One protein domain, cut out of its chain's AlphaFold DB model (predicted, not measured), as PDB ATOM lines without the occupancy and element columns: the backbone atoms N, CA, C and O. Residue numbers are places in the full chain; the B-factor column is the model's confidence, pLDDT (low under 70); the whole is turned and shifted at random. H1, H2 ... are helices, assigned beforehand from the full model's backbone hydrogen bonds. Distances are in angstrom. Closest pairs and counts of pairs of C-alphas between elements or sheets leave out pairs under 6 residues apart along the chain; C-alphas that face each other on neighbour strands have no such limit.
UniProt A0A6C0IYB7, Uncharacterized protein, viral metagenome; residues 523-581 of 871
ATOM      1  N   ILE A 523      99.970  84.340 126.712       95.06
ATOM      2  CA  ILE A 523     100.877  84.717 127.809       95.06
ATOM      3  C   ILE A 523     102.079  85.499 127.263       95.06
ATOM      4  O   ILE A 523     102.409  86.562 127.783       95.06
ATOM      5  N   ASN A 524     102.693  85.027 126.175       94.44
ATOM      6  CA  ASN A 524     103.791  85.735 125.514       94.44
ATOM      7  C   ASN A 524     103.346  87.080 124.926       94.44
ATOM      8  O   ASN A 524     104.089  88.054 125.018       94.44
ATOM      9  N   PHE A 525     102.141  87.152 124.356       95.25
ATOM     10  CA  PHE A 525     101.554  88.402 123.882       95.25
ATOM     11  C   PHE A 525     101.441  89.420 125.024       95.25
ATOM     12  O   PHE A 525     101.902  90.551 124.883       95.25
ATOM     13  N   ILE A 526     100.903  89.006 126.177       96.06
ATOM     14  CA  ILE A 526     100.789  89.853 127.371       96.06
ATOM     15  C   ILE A 526     102.177  90.276 127.856       96.06
ATOM     16  O   ILE A 526     102.385  91.459 128.095       96.06
ATOM     17  N   ARG A 527     103.150  89.356 127.926       95.56
ATOM     18  CA  ARG A 527     104.536  89.677 128.307       95.56
ATOM     19  C   ARG A 527     105.122  90.784 127.435       95.56
ATOM     20  O   ARG A 527     105.719  91.718 127.953       95.56
ATOM     21  N   HIS A 528     104.960  90.686 126.115       94.69
ATOM     22  CA  HIS A 528     105.486  91.686 125.188       94.69
ATOM     23  C   HIS A 528     104.781  93.039 125.326       94.69
ATOM     24  O   HIS A 528     105.460  94.063 125.328       94.69
ATOM     25  N   MET A 529     103.460  93.050 125.521       94.19
ATOM     26  CA  MET A 529     102.723  94.271 125.866       94.19
ATOM     27  C   MET A 529     103.251  94.891 127.167       94.19
ATOM     28  O   MET A 529     103.499  96.091 127.228       94.19
ATOM     29  N   SER A 530     103.494  94.072 128.191       93.50
ATOM     30  CA  SER A 530     104.062  94.519 129.463       93.50
ATOM     31  C   SER A 530     105.486  95.050 129.317       93.50
ATOM     32  O   SER A 530     105.816  96.042 129.955       93.50
ATOM     33  N   ALA A 531     106.323  94.452 128.466       92.31
ATOM     34  CA  ALA A 531     107.668  94.952 128.185       92.31
ATOM     35  C   ALA A 531     107.638  96.339 127.521       92.31
ATOM     36  O   ALA A 531     108.390  97.224 127.924       92.31
ATOM     37  N   ILE A 532     106.728  96.555 126.562       90.12
ATOM     38  CA  ILE A 532     106.506  97.869 125.932       90.12
ATOM     39  C   ILE A 532     106.076  98.905 126.982       90.12
ATOM     40  O   ILE A 532     106.599 100.017 127.010       90.12
ATOM     41  N   ASP A 533     105.192  98.511 127.899       89.62
ATOM     42  CA  ASP A 533     104.684  99.363 128.978       89.62
ATOM     43  C   ASP A 533     105.620  99.460 130.199       89.62
ATOM     44  O   ASP A 533     105.239 100.053 131.209       89.62
ATOM     45  N   SER A 534     106.830  98.887 130.148       92.56
ATOM     46  CA  SER A 534     107.775  98.834 131.281       92.56
ATOM     47  C   SER A 534     107.194  98.192 132.558       92.56
ATOM     48  O   SER A 534     107.557  98.556 133.674       92.56
ATOM     49  N   THR A 535     106.288  97.224 132.399       93.12
ATOM     50  CA  THR A 535     105.614  96.465 133.474       93.12
ATOM     51  C   THR A 535     105.933  94.964 133.461       93.12
ATOM     52  O   THR A 535     105.193  94.141 134.003       93.12
ATOM     53  N   GLU A 536     107.028  94.562 132.813       92.44
ATOM     54  CA  GLU A 536     107.380  93.144 132.664       92.44
ATOM     55  C   GLU A 536     107.645  92.450 134.012       92.44
ATOM     56  O   GLU A 536     107.254  91.300 134.202       92.44
ATOM     57  N   GLN A 537     108.242  93.136 134.989       91.31
ATOM     58  CA  GLN A 537     108.460  92.547 136.315       91.31
ATOM     59  C   GLN A 537     107.133  92.267 137.037       91.31
ATOM     60  O   GLN A 537     106.939  91.192 137.604       91.31
ATOM     61  N   GLN A 538     106.188  93.203 136.949       93.62
ATOM     62  CA  GLN A 538     104.831  93.056 137.463       93.62
ATOM     63  C   GLN A 538     104.120  91.889 136.784       93.62
ATOM     64  O   GLN A 538     103.402  91.148 137.445       93.62
ATOM     65  N   PHE A 539     104.350  91.678 135.485       94.56
ATOM     66  CA  PHE A 539     103.834  90.515 134.766       94.56
ATOM     67  C   PHE A 539     104.329  89.202 135.383       94.56
ATOM     68  O   PHE A 539     103.511  88.330 135.690       94.56
ATOM     69  N   TRP A 540     105.635  89.073 135.631       92.06
ATOM     70  CA  TRP A 540     106.211  87.856 136.210       92.06
ATOM     71  C   TRP A 540     105.704  87.578 137.630       92.06
ATOM     72  O   TRP A 540     105.412  86.427 137.950       92.06
ATOM     73  N   GLU A 541     105.557  88.612 138.461       90.19
ATOM     74  CA  GLU A 541     105.125  88.464 139.858       90.19
ATOM     75  C   GLU A 541     103.600  88.351 140.026       90.19
ATOM     76  O   GLU A 541     103.131  87.594 140.873       90.19
ATOM     77  N   MET A 542     102.807  89.079 139.233       92.94
ATOM     78  CA  MET A 542     101.347  89.100 139.363       92.94
ATOM     79  C   MET A 542     100.687  87.910 138.667       92.94
ATOM     80  O   MET A 542      99.735  87.341 139.211       92.94
ATOM     81  N   LEU A 543     101.121  87.556 137.450       92.06
ATOM     82  CA  LEU A 543     100.536  86.438 136.699       92.06
ATOM     83  C   LEU A 543     101.199  85.099 137.017       92.06
ATOM     84  O   LEU A 543     100.528  84.079 136.881       92.06
ATOM     85  N   GLU A 544     102.456  85.097 137.469       88.88
ATOM     86  CA  GLU A 544     103.251  83.889 137.738       88.88
ATOM     87  C   GLU A 544     103.195  82.862 136.585       88.88
ATOM     88  O   GLU A 544     102.843  81.705 136.806       88.88
ATOM     89  N   PRO A 545     103.551  83.237 135.340       87.38
ATOM     90  CA  PRO A 545     103.421  82.361 134.165       87.38
ATOM     91  C   PRO A 545     104.270  81.081 134.226       87.38
ATOM     92  O   PRO A 545     103.986  80.134 133.497       87.38
ATOM     93  N   ASN A 546     105.274  81.024 135.109       85.19
ATOM     94  CA  ASN A 546     106.026  79.798 135.401       85.19
ATOM     95  C   ASN A 546     105.154  78.730 136.076       85.19
ATOM     96  O   ASN A 546     105.486  77.553 136.034       85.19
ATOM     97  N   ASN A 547     104.045  79.133 136.698       86.69
ATOM     98  CA  ASN A 547     103.006  78.237 137.162       86.69
ATOM     99  C   ASN A 547     101.841  78.280 136.172       86.69
ATOM    100  O   ASN A 547     100.962  79.144 136.246       86.69
ATOM    101  N   TYR A 548     101.845  77.335 135.235       89.69
ATOM    102  CA  TYR A 548     100.895  77.335 134.131       89.69
ATOM    103  C   TYR A 548      99.439  77.332 134.613       89.69
ATOM    104  O   TYR A 548      98.646  78.156 134.161       89.69
ATOM    105  N   TYR A 549      99.097  76.480 135.585       89.19
ATOM    106  CA  TYR A 549      97.743  76.425 136.145       89.19
ATOM    107  C   TYR A 549      97.290  77.778 136.694       89.19
ATOM    108  O   TYR A 549      96.203  78.245 136.356       89.19
ATOM    109  N   LEU A 550      98.118  78.419 137.523       89.00
ATOM    110  CA  LEU A 550      97.786  79.709 138.124       89.00
ATOM    111  C   LEU A 550      97.540  80.772 137.050       89.00
ATOM    112  O   LEU A 550      96.520  81.466 137.087       89.00
ATOM    113  N   ALA A 551      98.433  80.865 136.063       92.25
ATOM    114  CA  ALA A 551      98.298  81.815 134.968       92.25
ATOM    115  C   ALA A 551      97.012  81.579 134.162       92.25
ATOM    116  O   ALA A 551      96.247  82.520 133.954       92.25
ATOM    117  N   ILE A 552      96.720  80.334 133.767       92.25
ATOM    118  CA  ILE A 552      95.499  80.002 133.014       92.25
ATOM    119  C   ILE A 552      94.244  80.265 133.835       92.25
ATOM    120  O   ILE A 552      93.322  80.911 133.344       92.25
ATOM    121  N   ASN A 553      94.215  79.824 135.092       88.56
ATOM    122  CA  ASN A 553      93.078  80.032 135.983       88.56
ATOM    123  C   ASN A 553      92.749  81.523 136.116       88.56
ATOM    124  O   ASN A 553      91.590  81.919 136.022       88.56
ATOM    125  N   LYS A 554      93.769  82.370 136.253       91.50
ATOM    126  CA  LYS A 554      93.595  83.819 136.360       91.50
ATOM    127  C   LYS A 554      93.169  84.466 135.046       91.50
ATOM    128  O   LYS A 554      92.223  85.252 135.032       91.50
ATOM    129  N   LEU A 555      93.824  84.128 133.939       94.00
ATOM    130  CA  LEU A 555      93.483  84.669 132.619       94.00
ATOM    131  C   LEU A 555      92.095  84.215 132.141       94.00
ATOM    132  O   LEU A 555      91.421  84.974 131.453       94.00
ATOM    133  N   SER A 556      91.652  83.019 132.529       90.56
ATOM    134  CA  SER A 556      90.305  82.505 132.257       90.56
ATOM    135  C   SER A 556      89.271  83.115 133.201       90.56
ATOM    136  O   SER A 556      88.342  83.774 132.756       90.56
ATOM    137  N   ASN A 557      89.430  82.937 134.514       86.88
ATOM    138  CA  ASN A 557      88.341  83.176 135.464       86.88
ATOM    139  C   ASN A 557      88.283  84.616 135.982       86.88
ATOM    140  O   ASN A 557      87.213  85.072 136.371       86.88
ATOM    141  N   HIS A 558      89.410  85.336 136.024       88.88
ATOM    142  CA  HIS A 558      89.431  86.720 136.519       88.88
ATOM    143  C   HIS A 558      89.355  87.743 135.382       88.88
ATOM    144  O   HIS A 558      88.779  88.818 135.564       88.88
ATOM    145  N   TYR A 559      89.941  87.415 134.226       92.69
ATOM    146  CA  TYR A 559      90.024  88.323 133.083       92.69
ATOM    147  C   TYR A 559      89.291  87.826 131.831       92.69
ATOM    148  O   TYR A 559      89.003  88.648 130.980       92.69
ATOM    149  N   ASP A 560      88.948  86.546 131.684       91.56
ATOM    150  CA  ASP A 560      88.291  86.008 130.477       91.56
ATOM    151  C   ASP A 560      88.938  86.476 129.153       91.56
ATOM    152  O   ASP A 560      88.306  87.089 128.291       91.56
ATOM    153  N   VAL A 561      90.250  86.244 129.016       92.88
ATOM    154  CA  VAL A 561      91.035  86.626 127.817       92.88
ATOM    155  C   VAL A 561      91.482  85.428 126.971       92.88
ATOM    156  O   VAL A 561      92.159  85.606 125.960       92.88
ATOM    157  N   LEU A 562      91.140  84.204 127.383       89.88
ATOM    158  CA  LEU A 562      91.597  82.969 126.733       89.88
ATOM    159  C   LEU A 562      90.576  82.365 125.760       89.88
ATOM    160  O   LEU A 562      90.964  81.715 124.789       89.88
ATOM    161  N   SER A 563      89.281  82.572 126.014       81.44
ATOM    162  CA  SER A 563      88.185  81.908 125.301       81.44
ATOM    163  C   SER A 563      87.821  82.630 123.998       81.44
ATOM    164  O   SER A 563      87.767  82.033 122.920       81.44
ATOM    165  N   THR A 564      87.613  83.942 124.091       84.56
ATOM    166  CA  THR A 564      87.098  84.804 123.028       84.56
ATOM    167  C   THR A 564      87.902  86.097 122.939       84.56
ATOM    168  O   THR A 564      88.668  86.445 123.837       84.56
ATOM    169  N   PHE A 565      87.785  86.802 121.811       90.94
ATOM    170  CA  PHE A 565      88.430  88.099 121.660       90.94
ATOM    171  C   PHE A 565      87.807  89.107 122.636       90.94
ATOM    172  O   PHE A 565      86.674  89.539 122.447       90.94
ATOM    173  N   ASN A 566      88.560  89.483 123.672       91.50
ATOM    174  CA  ASN A 566      88.130  90.446 124.681       91.50
ATOM    175  C   ASN A 566      89.233  91.473 124.977       91.50
ATOM    176  O   ASN A 566      89.994  91.372 125.942       91.50
ATOM    177  N   TRP A 567      89.334  92.482 124.109       93.25
ATOM    178  CA  TRP A 567      90.341  93.540 124.235       93.25
ATOM    179  C   TRP A 567      90.152  94.403 125.490       93.25
ATOM    180  O   TRP A 567      91.126  94.864 126.083       93.25
ATOM    181  N   PHE A 568      88.906  94.609 125.925       93.69
ATOM    182  CA  PHE A 568      88.605  95.396 127.120       93.69
ATOM    183  C   PHE A 568      89.199  94.752 128.377       93.69
ATOM    184  O   PHE A 568      89.915  95.415 129.132       93.69
ATOM    185  N   ASN A 569      88.975  93.451 128.571       94.94
ATOM    186  CA  ASN A 569      89.520  92.753 129.730       94.94
ATOM    187  C   ASN A 569      91.046  92.613 129.672       94.94
ATOM    188  O   ASN A 569      91.696  92.667 130.717       94.94
ATOM    189  N   LEU A 570      91.631  92.502 128.476       95.69
ATOM    190  CA  LEU A 570      93.084  92.554 128.320       95.69
ATOM    191  C   LEU A 570      93.652  93.914 128.760       95.69
ATOM    192  O   LEU A 570      94.630  93.956 129.501       95.69
ATOM    193  N   ASN A 571      93.015  95.028 128.392       94.50
ATOM    194  CA  ASN A 571      93.433  96.351 128.871       94.50
ATOM    195  C   ASN A 571      93.249  96.507 130.383       94.50
ATOM    196  O   ASN A 571      94.087  97.124 131.037       94.50
ATOM    197  N   LYS A 572      92.188  95.926 130.954       95.56
ATOM    198  CA  LYS A 572      92.004  95.871 132.410       95.56
ATOM    199  C   LYS A 572      93.152  95.116 133.085       95.56
ATOM    200  O   LYS A 572      93.690  95.612 134.067       95.56
ATOM    201  N   LEU A 573      93.573  93.974 132.536       96.12
ATOM    202  CA  LEU A 573      94.743  93.232 133.017       96.12
ATOM    203  C   LEU A 573      96.018  94.084 132.967       96.12
ATOM    204  O   LEU A 573      96.741  94.151 133.957       96.12
ATOM    205  N   LEU A 574      96.288  94.757 131.846       95.31
ATOM    206  CA  LEU A 574      97.457  95.637 131.704       95.31
ATOM    207  C   LEU A 574      97.411  96.824 132.679       95.31
ATOM    208  O   LEU A 574      98.437  97.246 133.208       95.31
ATOM    209  N   TYR A 575      96.221  97.348 132.960       95.31
ATOM    210  CA  TYR A 575      96.022  98.392 133.961       95.31
ATOM    211  C   TYR A 575      96.260  97.889 135.392       95.31
ATOM    212  O   TYR A 575      96.914  98.571 136.181       95.31
ATOM    213  N   ASP A 576      95.784  96.691 135.728       95.56
ATOM    214  CA  ASP A 576      96.036  96.065 137.028       95.56
ATOM    215  C   ASP A 576      97.525  95.731 137.216       95.56
ATOM    216  O   ASP A 576      98.073  95.956 138.293       95.56
ATOM    217  N   LEU A 577      98.218  95.310 136.151       95.06
ATOM    218  CA  LEU A 577      99.674  95.134 136.153       95.06
ATOM    219  C   LEU A 577     100.409  96.431 136.506       95.06
ATOM    220  O   LEU A 577     101.347  96.397 137.296       95.06
ATOM    221  N   LYS A 578      99.954  97.586 136.004       93.44
ATOM    222  CA  LYS A 578     100.521  98.901 136.365       93.44
ATOM    223  C   LYS A 578     100.319  99.257 137.842       93.44
ATOM    224  O   LYS A 578     101.082 100.057 138.377       93.44
ATOM    225  N   LYS A 579      99.300  98.697 138.500       93.06
ATOM    226  CA  LYS A 579      99.030  98.910 139.932       93.06
ATOM    227  C   LYS A 579      99.808  97.973 140.848       93.06
ATOM    228  O   LYS A 579      99.970  98.293 142.025       93.06
ATOM    229  N   TYR A 580     100.248  96.828 140.337       93.25
ATOM    230  CA  TYR A 580     100.998  95.848 141.108       93.25
ATOM    231  C   TYR A 580     102.396  96.385 141.445       93.25
ATOM    232  O   TYR A 580     103.107  96.887 140.570       93.25
ATOM    233  N   LYS A 581     102.810  96.281 142.712       90.31
ATOM    234  CA  LYS A 581     104.120  96.760 143.170       90.31
ATOM    235  C   LYS A 581     105.074  95.585 143.378       90.31
ATOM    236  O   LYS A 581     104.853  94.812 144.305       90.31
TER     237      LYS A 581
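AT A GLANCE: This is residues 523 to 581 of the 871 residues of an uncharacterized protein of viral metagenome (UniProt A0A6C0IYB7). Four short helices stand crossed around a common middle: H1 and H2 fold into a helical hairpin, H4 crosses near it from another side, and H3 meets the last residue of H2 at a corner and leads off. From H3 the chain loops back through residues 558 to 566 to H4, so that H2, H3, this loop and H4 frame the body, with H1 over one side of it. The printed part has 59 residues, with four named helices in the order H1, H2, H3, H4 and no named strand, and its class is all helix. It is compact, with a radius of gyration of the C-alphas of 10.4 A, and rounded, with spans of 27 by 24 by 18 A.

HOW THE PARTS SIT: Begin at the first printed residue with H1, residues 523 to 532, and go on to H2, residues 536 to 543. The two form a helical hairpin: they touch, and their closest C-alphas, those of Ser 530 and Glu 536, are 4.8 A apart. They run opposite ways at a tilt of 38 degrees, only just steep. Next look at H3, residues 548 to 557, which only just touches H2, with 3 pairs of C-alphas within 8 A. The closest are those of Leu 543 and Ala 551, 5.4 A apart, and the lines of H2 and H3 are about perpendicular, at 79 degrees. H1 and H3 are apart, but only just, at 8.1 A. Then come to H4, residues 567 to 579, which touches H2 with residues 577 to 578 alone. Their closest C-alphas, those of Gln 538 and Leu 577, are 5.7 A apart, and their lines are about perpendicular, at 75 degrees. H4 only just touches H1, with residue 574 alone and 3 pairs of C-alphas within 8 A; the closest are those of Ser 530 and Leu 574, 7.1 A apart. H1 and H4 run the same way at a steep tilt of 57 degrees. H3 and H4 are apart. H2 is the hub, touching three other helices, and the helix packing is mostly crossed. In H1, H2, H3 and H4 every O i to N i+4 pair is within hydrogen-bond range.

IN THESE COORDINATES: Find C-alpha 523 at (100.877, 84.717, 127.809); from there H1 runs 14.4 A to C-alpha 532. H2 runs 10.4 A from C-alpha 536 to C-alpha 543. H3 starts at C-alpha 548, at (100.895, 77.335, 134.131), and runs 13.9 A to C-alpha 557. H4, the longest helix with 13 residues, runs 18.7 A from C-alpha 567 to C-alpha 579 at (99.030, 98.910, 139.932).

THE WHOLE: The two C-alphas farthest apart are those of Thr 564 and Lys 581, at 29.0 A. The printed part has no cut. The links H1 to H2 and H2 to H3 are tight, and the link H3 to H4, nine residues, is short. Read the B-factor column for pLDDT: its mean over the printed part is 92.0, and no printed residue is under 70.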